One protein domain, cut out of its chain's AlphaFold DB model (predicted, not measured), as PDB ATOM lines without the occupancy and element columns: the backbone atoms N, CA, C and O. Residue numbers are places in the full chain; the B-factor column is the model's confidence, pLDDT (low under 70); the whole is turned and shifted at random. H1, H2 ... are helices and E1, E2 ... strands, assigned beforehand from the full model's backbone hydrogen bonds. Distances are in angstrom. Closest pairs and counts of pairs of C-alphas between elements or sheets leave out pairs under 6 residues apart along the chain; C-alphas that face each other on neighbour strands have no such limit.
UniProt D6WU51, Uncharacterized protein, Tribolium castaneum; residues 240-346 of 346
ATOM      1  N   THR A 240     125.915 154.715 138.634       91.50
ATOM      2  CA  THR A 240     125.728 155.257 137.291       91.50
ATOM      3  C   THR A 240     126.841 154.707 136.408       91.50
ATOM      4  O   THR A 240     128.014 155.003 136.636       91.50
ATOM      5  N   VAL A 241     126.484 153.907 135.406       91.19
ATOM      6  CA  VAL A 241     127.416 153.461 134.369       91.19
ATOM      7  C   VAL A 241     127.405 154.477 133.236       91.19
ATOM      8  O   VAL A 241     126.364 154.720 132.621       91.19
ATOM      9  N   LEU A 242     128.570 155.062 132.972       90.62
ATOM     10  CA  LEU A 242     128.854 155.892 131.807       90.62
ATOM     11  C   LEU A 242     129.358 154.981 130.683       90.62
ATOM     12  O   LEU A 242     130.267 154.175 130.887       90.62
ATOM     13  N   HIS A 243     128.749 155.085 129.509       89.50
ATOM     14  CA  HIS A 243     129.158 154.336 128.321       89.50
ATOM     15  C   HIS A 243     130.214 155.095 127.502       89.50
ATOM     16  O   HIS A 243     130.348 156.310 127.678       89.50
ATOM     17  N   PRO A 244     130.908 154.429 126.555       86.75
ATOM     18  CA  PRO A 244     131.795 155.108 125.617       86.75
ATOM     19  C   PRO A 244     131.089 156.280 124.923       86.75
ATOM     20  O   PRO A 244     129.918 156.179 124.540       86.75
ATOM     21  N   ARG A 245     131.807 157.393 124.755       86.06
ATOM     22  CA  ARG A 245     131.318 158.587 124.055       86.06
ATOM     23  C   ARG A 245     131.051 158.252 122.586       86.06
ATOM     24  O   ARG A 245     131.979 157.956 121.842       86.06
ATOM     25  N   GLN A 246     129.794 158.345 122.166       87.38
ATOM     26  CA  GLN A 246     129.378 158.131 120.782       87.38
ATOM     27  C   GLN A 246     129.253 159.489 120.084       87.38
ATOM     28  O   GLN A 246     128.582 160.383 120.598       87.38
ATOM     29  N   CYS A 247     129.906 159.653 118.934       88.25
ATOM     30  CA  CYS A 247     129.858 160.869 118.123       88.25
ATOM     31  C   CYS A 247     129.257 160.581 116.744       88.25
ATOM     32  O   CYS A 247     129.472 159.504 116.192       88.25
ATOM     33  N   TYR A 248     128.535 161.552 116.193       91.31
ATOM     34  CA  TYR A 248     128.013 161.541 114.830       91.31
ATOM     35  C   TYR A 248     128.077 162.952 114.238       91.31
ATOM     36  O   TYR A 248     127.840 163.935 114.939       91.31
ATOM     37  N   SER A 249     128.396 163.053 112.950       94.62
ATOM     38  CA  SER A 249     128.466 164.329 112.233       94.62
ATOM     39  C   SER A 249     127.128 164.604 111.551       94.62
ATOM     40  O   SER A 249     126.716 163.861 110.662       94.62
ATOM     41  N   GLU A 250     126.438 165.672 111.946       93.62
ATOM     42  CA  GLU A 250     125.144 166.067 111.386       93.62
ATOM     43  C   GLU A 250     125.274 167.452 110.745       93.62
ATOM     44  O   GLU A 250     125.632 168.417 111.416       93.62
ATOM     45  N   GLN A 251     125.038 167.556 109.431       95.62
ATOM     46  CA  GLN A 251     125.195 168.806 108.659       95.62
ATOM     47  C   GLN A 251     126.587 169.472 108.804       95.62
ATOM     48  O   GLN A 251     126.718 170.688 108.710       95.62
ATOM     49  N   GLY A 252     127.639 168.676 109.038       94.00
ATOM     50  CA  GLY A 252     129.003 169.169 109.280       94.00
ATOM     51  C   GLY A 252     129.282 169.609 110.725       94.00
ATOM     52  O   GLY A 252     130.372 170.101 111.002       94.00
ATOM     53  N   VAL A 253     128.334 169.417 111.648       90.25
ATOM     54  CA  VAL A 253     128.510 169.652 113.086       90.25
ATOM     55  C   VAL A 253     128.658 168.313 113.807       90.25
ATOM     56  O   VAL A 253     127.739 167.495 113.806       90.25
ATOM     57  N   ASP A 254     129.796 168.099 114.465       88.88
ATOM     58  CA  ASP A 254     130.017 166.907 115.285       88.88
ATOM     59  C   ASP A 254     129.228 166.985 116.597       88.88
ATOM     60  O   ASP A 254     129.460 167.841 117.454       88.88
ATOM     61  N   ARG A 255     128.294 166.049 116.770       87.94
ATOM     62  CA  ARG A 255     127.466 165.885 117.966       87.94
ATOM     63  C   ARG A 255     127.912 164.634 118.709       87.94
ATOM     64  O   ARG A 255     127.892 163.536 118.161       87.94
ATOM     65  N   CYS A 256     128.302 164.785 119.972       85.44
ATOM     66  CA  CYS A 256     128.750 163.677 120.814       85.44
ATOM     67  C   CYS A 256     127.876 163.541 122.060       85.44
ATOM     68  O   CYS A 256     127.607 164.528 122.741       85.44
ATOM     69  N   PHE A 257     127.489 162.312 122.396       86.12
ATOM     70  CA  PHE A 257     126.721 161.988 123.594       86.12
ATOM     71  C   PHE A 257     127.342 160.818 124.362       86.12
ATOM     72  O   PHE A 257     128.030 159.960 123.809       86.12
ATOM     73  N   ILE A 258     127.066 160.779 125.663       85.94
ATOM     74  CA  ILE A 258     127.461 159.701 126.572       85.94
ATOM     75  C   ILE A 258     126.179 159.151 127.179       85.94
ATOM     76  O   ILE A 258     125.499 159.839 127.945       85.94
ATOM     77  N   ARG A 259     125.823 157.914 126.816       87.88
ATOM     78  CA  ARG A 259     124.690 157.226 127.444       87.88
ATOM     79  C   ARG A 259     125.032 156.953 128.910       87.88
ATOM     80  O   ARG A 259     126.169 156.604 129.230       87.88
ATOM     81  N   ARG A 260     124.036 157.074 129.786       89.50
ATOM     82  CA  ARG A 260     124.142 156.761 131.216       89.50
ATOM     83  C   ARG A 260     122.992 155.840 131.608       89.50
ATOM     84  O   ARG A 260     121.881 156.031 131.119       89.50
ATOM     85  N   HIS A 261     123.230 154.880 132.496       90.69
ATOM     86  CA  HIS A 261     122.154 154.116 133.136       90.69
ATOM     87  C   HIS A 261     122.493 153.793 134.592       90.69
ATOM     88  O   HIS A 261     123.663 153.792 134.974       90.69
ATOM     89  N   ARG A 262     121.467 153.509 135.402       91.25
ATOM     90  CA  ARG A 262     121.647 152.936 136.739       91.25
ATOM     91  C   ARG A 262     121.830 151.428 136.595       91.25
ATOM     92  O   ARG A 262     120.925 150.743 136.129       91.25
ATOM     93  N   GLU A 263     122.989 150.938 136.999       90.50
ATOM     94  CA  GLU A 263     123.309 149.517 137.106       90.50
ATOM     95  C   GLU A 263     123.308 149.114 138.583       90.50
ATOM     96  O   GLU A 263     123.623 149.933 139.442       90.50
ATOM     97  N   CYS A 264     122.962 147.863 138.888       89.94
ATOM     98  CA  CYS A 264     122.977 147.325 140.256       89.94
ATOM     99  C   CYS A 264     123.539 145.892 140.233       89.94
ATOM    100  O   CYS A 264     122.817 144.901 140.375       89.94
ATOM    101  N   SER A 265     124.834 145.766 139.947       87.00
ATOM    102  CA  SER A 265     125.545 144.488 139.800       87.00
ATOM    103  C   SER A 265     126.964 144.575 140.367       87.00
ATOM    104  O   SER A 265     127.435 145.649 140.734       87.00
ATOM    105  N   SER A 266     127.693 143.457 140.384       85.06
ATOM    106  CA  SER A 266     129.111 143.413 140.773       85.06
ATOM    107  C   SER A 266     130.056 144.183 139.829       85.06
ATOM    108  O   SER A 266     131.257 144.252 140.091       85.06
ATOM    109  N   SER A 267     129.543 144.801 138.757       83.62
ATOM    110  CA  SER A 267     130.270 145.820 137.985       83.62
ATOM    111  C   SER A 267     130.373 147.172 138.708       83.62
ATOM    112  O   SER A 267     131.270 147.953 138.390       83.62
ATOM    113  N   CYS A 268     129.514 147.442 139.695       90.56
ATOM    114  CA  CYS A 268     129.507 148.677 140.473       90.56
ATOM    115  C   CYS A 268     130.539 148.653 141.609       90.56
ATOM    116  O   CYS A 268     130.224 148.389 142.765       90.56
ATOM    117  N   THR A 269     131.793 148.965 141.277       89.38
ATOM    118  CA  THR A 269     132.887 149.137 142.253       89.38
ATOM    119  C   THR A 269     132.888 150.506 142.946       89.38
ATOM    120  O   THR A 269     133.710 150.748 143.826       89.38
ATOM    121  N   SER A 270     132.017 151.424 142.520       91.31
ATOM    122  CA  SER A 270     131.866 152.782 143.058       91.31
ATOM    123  C   SER A 270     130.562 153.418 142.541       91.31
ATOM    124  O   SER A 270     130.031 152.913 141.550       91.31
ATOM    125  N   PRO A 271     130.062 154.526 143.126       91.06
ATOM    126  CA  PRO A 271     128.824 155.189 142.690       91.06
ATOM    127  C   PRO A 271     128.773 155.629 141.216       91.06
ATOM    128  O   PRO A 271     127.682 155.709 140.649       91.06
ATOM    129  N   VAL A 272     129.918 155.886 140.570       91.38
ATOM    130  CA  VAL A 272     129.989 156.190 139.128       91.38
ATOM    131  C   VAL A 272     131.143 155.433 138.476       91.38
ATOM    132  O   VAL A 272     132.304 155.606 138.849       91.38
ATOM    133  N   VAL A 273     130.824 154.614 137.473       92.44
ATOM    134  CA  VAL A 273     131.771 153.758 136.745       92.44
ATOM    135  C   VAL A 273     131.733 154.119 135.261       92.44
ATOM    136  O   VAL A 273     130.658 154.177 134.675       92.44
ATOM    137  N   THR A 274     132.891 154.322 134.632       91.75
ATOM    138  CA  THR A 274     132.992 154.450 133.165       91.75
ATOM    139  C   THR A 274     133.334 153.108 132.522       91.75
ATOM    140  O   THR A 274     134.123 152.338 133.081       91.75
ATOM    141  N   ILE A 275     132.763 152.827 131.353       89.81
ATOM    142  CA  ILE A 275     133.202 151.775 130.432       89.81
ATOM    143  C   ILE A 275     133.836 152.479 129.235       89.81
ATOM    144  O   ILE A 275     133.147 153.163 128.486       89.81
ATOM    145  N   GLU A 276     135.138 152.287 129.037       86.69
ATOM    146  CA  GLU A 276     135.892 152.916 127.948       86.69
ATOM    147  C   GLU A 276     136.755 151.901 127.206       86.69
ATOM    148  O   GLU A 276     137.208 150.900 127.771       86.69
ATOM    149  N   GLU A 277     136.987 152.181 125.928       85.50
ATOM    150  CA  GLU A 277     137.965 151.465 125.119       85.50
ATOM    151  C   GLU A 277     139.381 151.728 125.645       85.50
ATOM    152  O   GLU A 277     139.718 152.813 126.123       85.50
ATOM    153  N   SER A 278     140.215 150.697 125.594       83.88
ATOM    154  CA  SER A 278     141.585 150.721 126.074       83.88
ATOM    155  C   SER A 278     142.478 150.044 125.055       83.88
ATOM    156  O   SER A 278     142.502 148.819 124.948       83.88
ATOM    157  N   GLU A 279     143.269 150.846 124.354       84.81
ATOM    158  CA  GLU A 279     144.364 150.362 123.519       84.81
ATOM    159  C   GLU A 279     145.223 149.354 124.310       84.81
ATOM    160  O   GLU A 279     145.495 149.538 125.500       84.81
ATOM    161  N   GLY A 280     145.559 148.225 123.679       80.56
ATOM    162  CA  GLY A 280     146.332 147.139 124.294       80.56
ATOM    163  C   GLY A 280     145.620 146.279 125.352       80.56
ATOM    164  O   GLY A 280     146.221 145.317 125.830       80.56
ATOM    165  N   ALA A 281     144.362 146.548 125.728       71.69
ATOM    166  CA  ALA A 281     143.644 145.666 126.653       71.69
ATOM    167  C   ALA A 281     143.223 144.355 125.969       71.69
ATOM    168  O   ALA A 281     142.587 144.372 124.917       71.69
ATOM    169  N   ALA A 282     143.522 143.214 126.598       75.06
ATOM    170  CA  ALA A 282     143.046 141.910 126.136       75.06
ATOM    171  C   ALA A 282     141.508 141.862 126.106       75.06
ATOM    172  O   ALA A 282     140.862 142.295 127.067       75.06
ATOM    173  N   GLN A 283     140.941 141.303 125.032       76.50
ATOM    174  CA  GLN A 283     139.496 141.263 124.799       76.50
ATOM    175  C   GLN A 283     138.743 140.636 125.982       76.50
ATOM    176  O   GLN A 283     138.952 139.472 126.330       76.50
ATOM    177  N   LYS A 284     137.849 141.413 126.600       83.56
ATOM    178  CA  LYS A 284     136.991 140.988 127.713       83.56
ATOM    179  C   LYS A 284     135.589 141.562 127.540       83.56
ATOM    180  O   LYS A 284     135.419 142.682 127.071       83.56
ATOM    181  N   CYS A 285     134.584 140.792 127.946       83.19
ATOM    182  CA  CYS A 285     133.198 141.247 127.999       83.19
ATOM    183  C   CYS A 285     132.886 141.844 129.373       83.19
ATOM    184  O   CYS A 285     132.954 141.144 130.384       83.19
ATOM    185  N   GLN A 286     132.518 143.126 129.410       80.94
ATOM    186  CA  GLN A 286     131.897 143.747 130.581       80.94
ATOM    187  C   GLN A 286     130.381 143.566 130.473       80.94
ATOM    188  O   GLN A 286     129.752 144.160 129.598       80.94
ATOM    189  N   PHE A 287     129.795 142.738 131.336       81.38
ATOM    190  CA  PHE A 287     128.348 142.524 131.371       81.38
ATOM    191  C   PHE A 287     127.649 143.585 132.234       81.38
ATOM    192  O   PHE A 287     128.168 143.986 133.283       81.38
ATOM    193  N   VAL A 288     126.475 144.023 131.776       82.12
ATOM    194  CA  VAL A 288     125.604 145.024 132.411       82.12
ATOM    195  C   VAL A 288     124.136 144.603 132.277       82.12
ATOM    196  O   VAL A 288     123.779 143.919 131.319       82.12
ATOM    197  N   ARG A 289     123.250 145.008 133.198       76.25
ATOM    198  CA  ARG A 289     121.821 144.624 133.130       76.25
ATOM    199  C   ARG A 289     121.009 145.323 132.030       76.25
ATOM    200  O   ARG A 289     119.875 144.918 131.798       76.25
ATOM    201  N   ASN A 290     121.540 146.359 131.377       74.38
ATOM    202  CA  ASN A 290     120.826 147.146 130.363       74.38
ATOM    203  C   ASN A 290     121.412 146.942 128.953       74.38
ATOM    204  O   ASN A 290     122.612 146.714 128.811       74.38
ATOM    205  N   TRP A 291     120.586 147.046 127.907       66.31
ATOM    206  CA  TRP A 291     120.999 146.827 126.512       66.31
ATOM    207  C   TRP A 291     122.154 147.778 126.117       66.31
ATOM    208  O   TRP A 291     122.058 148.976 126.400       66.31
ATOM    209  N   PRO A 292     123.244 147.302 125.476       65.00
ATOM    210  CA  PRO A 292     123.420 146.024 124.764       65.00
ATOM    211  C   PRO A 292     123.796 144.799 125.622       65.00
ATOM    212  O   PRO A 292     124.184 143.774 125.071       65.00
ATOM    213  N   TYR A 293     123.684 144.874 126.952       78.00
ATOM    214  CA  TYR A 293     123.950 143.810 127.940       78.00
ATOM    215  C   TYR A 293     125.412 143.347 128.069       78.00
ATOM    216  O   TYR A 293     125.824 142.914 129.146       78.00
ATOM    217  N   ALA A 294     126.223 143.472 127.019       81.62
ATOM    218  CA  ALA A 294     127.647 143.167 127.041       81.62
ATOM    219  C   ALA A 294     128.460 144.170 126.208       81.62
ATOM    220  O   ALA A 294     128.159 144.426 125.045       81.62
ATOM    221  N   TYR A 295     129.542 144.680 126.795       79.31
ATOM    222  CA  TYR A 295     130.597 145.418 126.102       79.31
ATOM    223  C   TYR A 295     131.796 144.489 125.926       79.31
ATOM    224  O   TYR A 295     132.655 144.395 126.802       79.31
ATOM    225  N   CYS A 296     131.799 143.740 124.821       80.56
ATOM    226  CA  CYS A 296     132.860 142.807 124.444       80.56
ATOM    227  C   CYS A 296     133.871 143.478 123.513       80.56
ATOM    228  O   CYS A 296     133.495 144.073 122.508       80.56
ATOM    229  N   GLY A 297     135.154 143.369 123.851       84.56
ATOM    230  CA  GLY A 297     136.249 144.002 123.121       84.56
ATOM    231  C   GLY A 297     137.316 144.483 124.092       84.56
ATOM    232  O   GLY A 297     137.461 143.934 125.186       84.56
ATOM    233  N   ASN A 298     138.040 145.536 123.731       84.56
ATOM    234  CA  ASN A 298     139.150 146.056 124.529       84.56
ATOM    235  C   ASN A 298     138.652 147.019 125.634       84.56
ATOM    236  O   ASN A 298     139.215 148.091 125.835       84.56
ATOM    237  N   TYR A 299     137.559 146.673 126.327       84.62
ATOM    238  CA  TYR A 299     136.865 147.561 127.267       84.62
ATOM    239  C   TYR A 299     137.356 147.415 128.713       84.62
ATOM    240  O   TYR A 299     137.302 146.328 129.306       84.62
ATOM    241  N   ARG A 300     137.738 148.539 129.332       87.69
ATOM    242  CA  ARG A 300     138.090 148.619 130.758       87.69
ATOM    243  C   ARG A 300     137.064 149.426 131.554       87.69
ATOM    244  O   ARG A 300     136.522 150.416 131.069       87.69
ATOM    245  N   ARG A 301     136.838 149.016 132.806       89.44
ATOM    246  CA  ARG A 301     136.043 149.778 133.783       89.44
ATOM    247  C   ARG A 301     136.947 150.754 134.533       89.44
ATOM    248  O   ARG A 301     137.972 150.329 135.061       89.44
ATOM    249  N   GLY A 302     136.570 152.027 134.600       90.50
ATOM    250  CA  GLY A 302     137.217 153.038 135.443       90.50
ATOM    251  C   GLY A 302     136.324 153.441 136.619       90.50
ATOM    252  O   GLY A 302     135.116 153.592 136.449       90.50
ATOM    253  N   ASN A 303     136.909 153.625 137.805       91.88
ATOM    254  CA  ASN A 303     136.233 154.267 138.936       91.88
ATOM    255  C   ASN A 303     136.270 155.787 138.718       91.88
ATOM    256  O   ASN A 303     137.355 156.361 138.623       91.88
ATOM    257  N   CYS A 304     135.098 156.417 138.639       91.56
ATOM    258  CA  CYS A 304     134.961 157.852 138.409       91.56
ATOM    259  C   CYS A 304     134.402 158.612 139.614       91.56
ATOM    260  O   CYS A 304     134.097 159.792 139.480       91.56
ATOM    261  N   ASN A 305     134.284 157.989 140.791       90.25
ATOM    262  CA  ASN A 305     133.685 158.611 141.976       90.25
ATOM    263  C   ASN A 305     134.307 159.979 142.315       90.25
ATOM    264  O   ASN A 305     133.588 160.941 142.566       90.25
ATOM    265  N   SER A 306     135.631 160.104 142.209       89.50
ATOM    266  CA  SER A 306     136.386 161.349 142.426       89.50
ATOM    267  C   SER A 306     136.073 162.490 141.440       89.50
ATOM    268  O   SER A 306     136.489 163.619 141.672       89.50
ATOM    269  N   CYS A 307     135.385 162.196 140.332       88.44
ATOM    270  CA  CYS A 307     134.897 163.167 139.343       88.44
ATOM    271  C   CYS A 307     133.432 163.574 139.572       88.44
ATOM    272  O   CYS A 307     132.908 164.389 138.819       88.44
ATOM    273  N   TYR A 308     132.754 162.971 140.553       84.06
ATOM    274  CA  TYR A 308     131.342 163.218 140.868       84.06
ATOM    275  C   TYR A 308     131.092 163.471 142.364       84.06
ATOM    276  O   TYR A 308     129.992 163.862 142.739       84.06
ATOM    277  N   ASN A 309     132.109 163.301 143.210       84.38
ATOM    278  CA  ASN A 309     132.104 163.673 144.617       84.38
ATOM    279  C   ASN A 309     133.239 164.676 144.885       84.38
ATOM    280  O   ASN A 309     134.416 164.316 144.851       84.38
ATOM    281  N   CYS A 310     132.862 165.930 145.136       80.88
ATOM    282  CA  CYS A 310     133.754 167.054 145.437       80.88
ATOM    283  C   CYS A 310     133.478 167.659 146.834       80.88
ATOM    284  O   CYS A 310     133.829 168.809 147.088       80.88
ATOM    285  N   GLY A 311     132.876 166.884 147.747       79.88
ATOM    286  CA  GLY A 311     132.460 167.346 149.079       79.88
ATOM    287  C   GLY A 311     131.066 167.984 149.090       79.88
ATOM    288  O   GLY A 311     130.256 167.732 148.198       79.88
ATOM    289  N   ASP A 312     130.796 168.821 150.097       77.00
ATOM    290  CA  ASP A 312     129.458 169.333 150.467       77.00
ATOM    291  C   ASP A 312     128.826 170.346 149.482       77.00
ATOM    292  O   ASP A 312     127.867 171.046 149.802       77.00
ATOM    293  N   GLY A 313     129.338 170.413 148.252       74.44
ATOM    294  CA  GLY A 313     128.743 171.139 147.139       74.44
ATOM    295  C   GLY A 313     129.048 170.428 145.824       74.44
ATOM    296  O   GLY A 313     130.182 170.459 145.345       74.44
ATOM    297  N   TYR A 314     128.039 169.804 145.208       72.81
ATOM    298  CA  TYR A 314     128.194 169.166 143.898       72.81
ATOM    299  C   TYR A 314     128.355 170.224 142.795       72.81
ATOM    300  O   TYR A 314     127.386 170.674 142.182       72.81
ATOM    301  N   ASN A 315     129.601 170.618 142.540       80.31
ATOM    302  CA  ASN A 315     129.987 171.458 141.413       80.31
ATOM    303  C   ASN A 315     130.784 170.621 140.397       80.31
ATOM    304  O   ASN A 315     131.987 170.419 140.595       80.31
ATOM    305  N   PRO A 316     130.164 170.173 139.284       72.75
ATOM    306  CA  PRO A 316     130.828 169.369 138.259       72.75
ATOM    307  C   PRO A 316     132.155 169.964 137.777       72.75
ATOM    308  O   PRO A 316     133.131 169.238 137.617       72.75
ATOM    309  N   SER A 317     132.228 171.288 137.603       74.94
ATOM    310  CA  SER A 317     133.434 171.949 137.089       74.94
ATOM    311  C   SER A 317     134.641 171.813 138.029       74.94
ATOM    312  O   SER A 317     135.749 171.553 137.562       74.94
ATOM    313  N   GLN A 318     134.427 171.894 139.346       82.69
ATOM    314  CA  GLN A 318     135.464 171.663 140.361       82.69
ATOM    315  C   GLN A 318     135.760 170.165 140.524       82.69
ATOM    316  O   GLN A 318     136.922 169.765 140.585       82.69
ATOM    317  N   CYS A 319     134.720 169.327 140.509       84.19
ATOM    318  CA  CYS A 319     134.826 167.867 140.506       84.19
ATOM    319  C   CYS A 319     135.746 167.340 139.383       84.19
ATOM    320  O   CYS A 319     136.632 166.531 139.647       84.19
ATOM    321  N   PHE A 320     135.610 167.827 138.142       84.69
ATOM    322  CA  PHE A 320     136.484 167.408 137.035       84.69
ATOM    323  C   PHE A 320     137.913 167.963 137.137       84.69
ATOM    324  O   PHE A 320     138.851 167.306 136.684       84.69
ATOM    325  N   GLN A 321     138.107 169.129 137.761       85.00
ATOM    326  CA  GLN A 321     139.436 169.702 138.022       85.00
ATOM    327  C   GLN A 321     140.183 169.006 139.176       85.00
ATOM    328  O   GLN A 321     141.406 169.118 139.256       85.00
ATOM    329  N   SER A 322     139.484 168.248 140.031       85.94
ATOM    330  CA  SER A 322     140.075 167.453 141.116       85.94
ATOM    331  C   SER A 322     141.237 166.580 140.633       85.94
ATOM    332  O   SER A 322     141.134 165.899 139.611       85.94
ATOM    333  N   SER A 323     142.329 166.536 141.401       88.62
ATOM    334  CA  SER A 323     143.480 165.658 141.144       88.62
ATOM    335  C   SER A 323     143.135 164.170 141.272       88.62
ATOM    336  O   SER A 323     143.789 163.336 140.650       88.62
ATOM    337  N   GLY A 324     142.083 163.830 142.024       88.94
ATOM    338  CA  GLY A 324     141.547 162.470 142.088       88.94
ATOM    339  C   GLY A 324     140.736 162.069 140.850       88.94
ATOM    340  O   GLY A 324     140.472 160.879 140.663       88.94
ATOM    341  N   CYS A 325     140.321 163.025 140.012       89.56
ATOM    342  CA  CYS A 325     139.559 162.752 138.799       89.56
ATOM    343  C   CYS A 325     140.497 162.380 137.640       89.56
ATOM    344  O   CYS A 325     141.215 163.224 137.106       89.56
ATOM    345  N   SER A 326     140.497 161.103 137.245       88.75
ATOM    346  CA  SER A 326     141.365 160.605 136.168       88.75
ATOM    347  C   SER A 326     140.978 161.159 134.789       88.75
ATOM    348  O   SER A 326     139.795 161.315 134.484       88.75
ATOM    349  N   ASP A 327     141.963 161.363 133.906       85.44
ATOM    350  CA  ASP A 327     141.730 161.857 132.534       85.44
ATOM    351  C   ASP A 327     140.833 160.944 131.691       85.44
ATOM    352  O   ASP A 327     140.200 161.395 130.740       85.44
ATOM    353  N   GLN A 328     140.750 159.665 132.061       84.06
ATOM    354  CA  GLN A 328     139.765 158.729 131.535       84.06
ATOM    355  C   GLN A 328     138.342 159.244 131.829       84.06
ATOM    356  O   GLN A 328     137.614 159.660 130.931       84.06
ATOM    357  N   CYS A 329     138.000 159.370 133.110       87.00
ATOM    358  CA  CYS A 329     136.704 159.872 133.553       87.00
ATOM    359  C   CYS A 329     136.419 161.329 133.134       87.00
ATOM    360  O   CYS A 329     135.261 161.667 132.905       87.00
ATOM    361  N   ARG A 330     137.447 162.179 132.962       86.31
ATOM    362  CA  ARG A 330     137.295 163.529 132.376       86.31
ATOM    363  C   ARG A 330     136.836 163.490 130.913       86.31
ATOM    364  O   ARG A 330     136.071 164.356 130.506       86.31
ATOM    365  N   ARG A 331     137.266 162.502 130.116       80.75
ATOM    366  CA  ARG A 331     136.799 162.313 128.724       80.75
ATOM    367  C   ARG A 331     135.435 161.625 128.636       80.75
ATOM    368  O   ARG A 331     134.707 161.866 127.675       80.75
ATOM    369  N   GLY A 332     135.098 160.800 129.630       72.00
ATOM    370  CA  GLY A 332     133.762 160.224 129.833       72.00
ATOM    371  C   GLY A 332     132.726 161.195 130.421       72.00
ATOM    372  O   GLY A 332     131.555 160.839 130.550       72.00
ATOM    373  N   ALA A 333     133.126 162.422 130.768       70.69
ATOM    374  CA  ALA A 333     132.218 163.502 131.140       70.69
ATOM    375  C   ALA A 333     131.485 164.063 129.905       70.69
ATOM    376  O   ALA A 333     132.046 164.055 128.804       70.69
ATOM    377  N   PRO A 334     130.255 164.603 130.048       64.69
ATOM    378  CA  PRO A 334     129.689 165.440 128.993       64.69
ATOM    379  C   PRO A 334     130.626 166.631 128.715       64.69
ATOM    380  O   PRO A 334     131.327 167.072 129.630       64.69
ATOM    381  N   PRO A 335     130.657 167.171 127.485       60.09
ATOM    382  CA  PRO A 335     131.546 168.274 127.143       60.09
ATOM    383  C   PRO A 335     131.168 169.546 127.916       60.09
ATOM    384  O   PRO A 335     130.310 170.319 127.496       60.09
ATOM    385  N   CYS A 336     131.837 169.771 129.046       57.91
ATOM    386  CA  CYS A 336     131.798 171.034 129.764       57.91
ATOM    387  C   CYS A 336     132.552 172.089 128.950       57.91
ATOM    388  O   CYS A 336     133.781 172.166 129.009       57.91
ATOM    389  N   ILE A 337     131.820 172.881 128.169       51.59
ATOM    390  CA  ILE A 337     132.395 173.945 127.347       51.59
ATOM    391  C   ILE A 337     132.899 175.040 128.287       51.59
ATOM    392  O   ILE A 337     132.114 175.666 128.998       51.59
ATOM    393  N   ALA A 338     134.210 175.271 128.289       41.81
ATOM    394  CA  ALA A 338     134.792 176.461 128.892       41.81
ATOM    395  C   ALA A 338     134.524 177.656 127.963       41.81
ATOM    396  O   ALA A 338     135.135 177.770 126.900       41.81
ATOM    397  N   ASP A 339     133.597 178.528 128.352       53.25
ATOM    398  CA  ASP A 339     133.371 179.818 127.704       53.25
ATOM    399  C   ASP A 339     133.949 180.969 128.553       53.25
ATOM    400  O   ASP A 339     134.496 180.766 129.637       53.25
ATOM    401  N   LYS A 340     133.844 182.211 128.061       44.66
ATOM    402  CA  LYS A 340     134.383 183.400 128.753       44.66
ATOM    403  C   LYS A 340     133.642 183.772 130.054       44.66
ATOM    404  O   LYS A 340     134.068 184.699 130.734       44.66
ATOM    405  N   SER A 341     132.549 183.085 130.381       50.38
ATOM    406  CA  SER A 341     131.758 183.218 131.612       50.38
ATOM    407  C   SER A 341     131.903 182.028 132.578       50.38
ATOM    408  O   SER A 341     131.494 182.145 133.730       50.38
ATOM    409  N   GLY A 342     132.508 180.910 132.154       49.16
ATOM    410  CA  GLY A 342     132.812 179.756 133.008       49.16
ATOM    411  C   GLY A 342     132.720 178.412 132.281       49.16
ATOM    412  O   GLY A 342     132.670 178.341 131.056       49.16
ATOM    413  N   PHE A 343     132.681 177.316 133.044       47.66
ATOM    414  CA  PHE A 343     132.430 175.974 132.505       47.66
ATOM    415  C   PHE A 343     130.923 175.689 132.439       47.66
ATOM    416  O   PHE A 343     130.284 175.501 133.474       47.66
ATOM    417  N   ARG A 344     130.363 175.583 131.229       54.38
ATOM    418  CA  ARG A 344     128.994 175.094 130.996       54.38
ATOM    419  C   ARG A 344     129.011 173.605 130.673       54.38
ATOM    420  O   ARG A 344     129.298 173.214 129.544       54.38
ATOM    421  N   CYS A 345     128.705 172.778 131.666       49.88
ATOM    422  CA  CYS A 345     128.375 171.370 131.450       49.88
ATOM    423  C   CYS A 345     126.921 171.249 130.975       49.88
ATOM    424  O   CYS A 345     126.028 171.793 131.626       49.88
ATOM    425  N   TYR A 346     126.718 170.540 129.863       50.84
ATOM    426  CA  TYR A 346     125.411 170.216 129.278       50.84
ATOM    427  C   TYR A 346     125.019 168.753 129.573       50.84
ATOM    428  O   TYR A 346     125.934 167.918 129.777       50.84
TER     429      TYR A 346
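This is residues 240 to 346 of the 346 residues of an uncharacterized protein of Tribolium castaneum (UniProt D6WU51). A small, strongly twisted sheet of four strands, E4, E1, E5 and E8, makes the core, and three two-stranded hairpins reach away from it. The hairpin E2 and E3 is a long arm whose residues 249 to 254 stick out, E6 and E7 lie near one end of E8, and E9 and E10 lie farthest from the middle, beyond the short helices H1 and H2. The printed part has 107 residues, in the order E1 E2 E3 E4 E5 E6 E7 E8 H1 H2 E9 E10; the four-stranded sheet runs E4, E1, E5, E8 and is mixed, and each hairpin is antiparallel. The class is mixed, helices and strands, with 53 residues, under half, in named elements. The whole is compact, with a radius of gyration of the C-alphas of 14.8 A, and spans 42 by 42 by 26 A.

E1, residues 240 to 242, is an inner strand of the largest sheet. It is parallel to E5, residues 272 to 277, at 20 degrees, with N 242 and O 273 2.8 A apart, within hydrogen-bond range. On the sheet's edge, E4, residues 260 to 263, is antiparallel to E1 at 136 degrees, with N 241 and O 261 2.9 A apart. The other edge strand, E8, residues 299 to 303, is antiparallel to E5 at 152 degrees, with N 300 and O 276 2.9 A apart. From edge to edge the strands' lines turn by 78 degrees. E2, residues 246 to 250, and E3, residues 253 to 257, form a hairpin at 154 degrees, with N 255 and O 248 2.8 A apart. E3 runs on into E4 across a break of 2 residues, at 12 degrees. E6, residues 284 to 287, and E7, residues 294 to 297, form a hairpin at 167 degrees, with N 286 and O 295 2.9 A apart. The closest C-alphas of E6 and E8 are those of Lys 284 and Tyr 299, 6.6 A apart. H2, residues 327 to 331, only grazes the four-stranded sheet, with its residues 328 to 331; its closest C-alphas to E5 are those of Cys 329 and Thr 274, 6.6 A apart. H1, residues 316 to 321, is not on that sheet, and it is close to H2 but not clearly touching, with the C-alphas of Phe 320 and Arg 330 closest at 6.1 A. E9, residues 337 to 339, and E10, residues 342 to 344, form a hairpin at 147 degrees, with N 344 and O 337 2.8 A apart. The closest C-alphas of H1 and E10 are those of Ser 317 and Phe 343, 6.2 A apart. In H1 and H2 every O i to N i+4 pair is within hydrogen-bond range.

E1 begins at C-alpha 240, (125.728, 155.257, 137.291). E2, residues 246 to 250, is 13.0 A long and E3, residues 253 to 257, 13.1 A. E5, residues 272 to 277, is the longest strand at 16.8 A and ends at C-alpha 277, (137.965, 151.465, 125.119). E8, residues 299 to 303, measures 13.5 A. H1, residues 316 to 321, measures 8.6 A. E10 ends at C-alpha 344, (128.994, 175.094, 130.996).

The two C-alphas farthest apart, those of Gln 283 and Ser 341, are 43.2 A apart. The printed part has no cut and ends at residue 346, the chain's last residue. The link from E8 to H1, residues 304 to 315, is long. Mean pLDDT of the printed part is 80.9, and residues 291 to 292 and 334 to 346 are under 70.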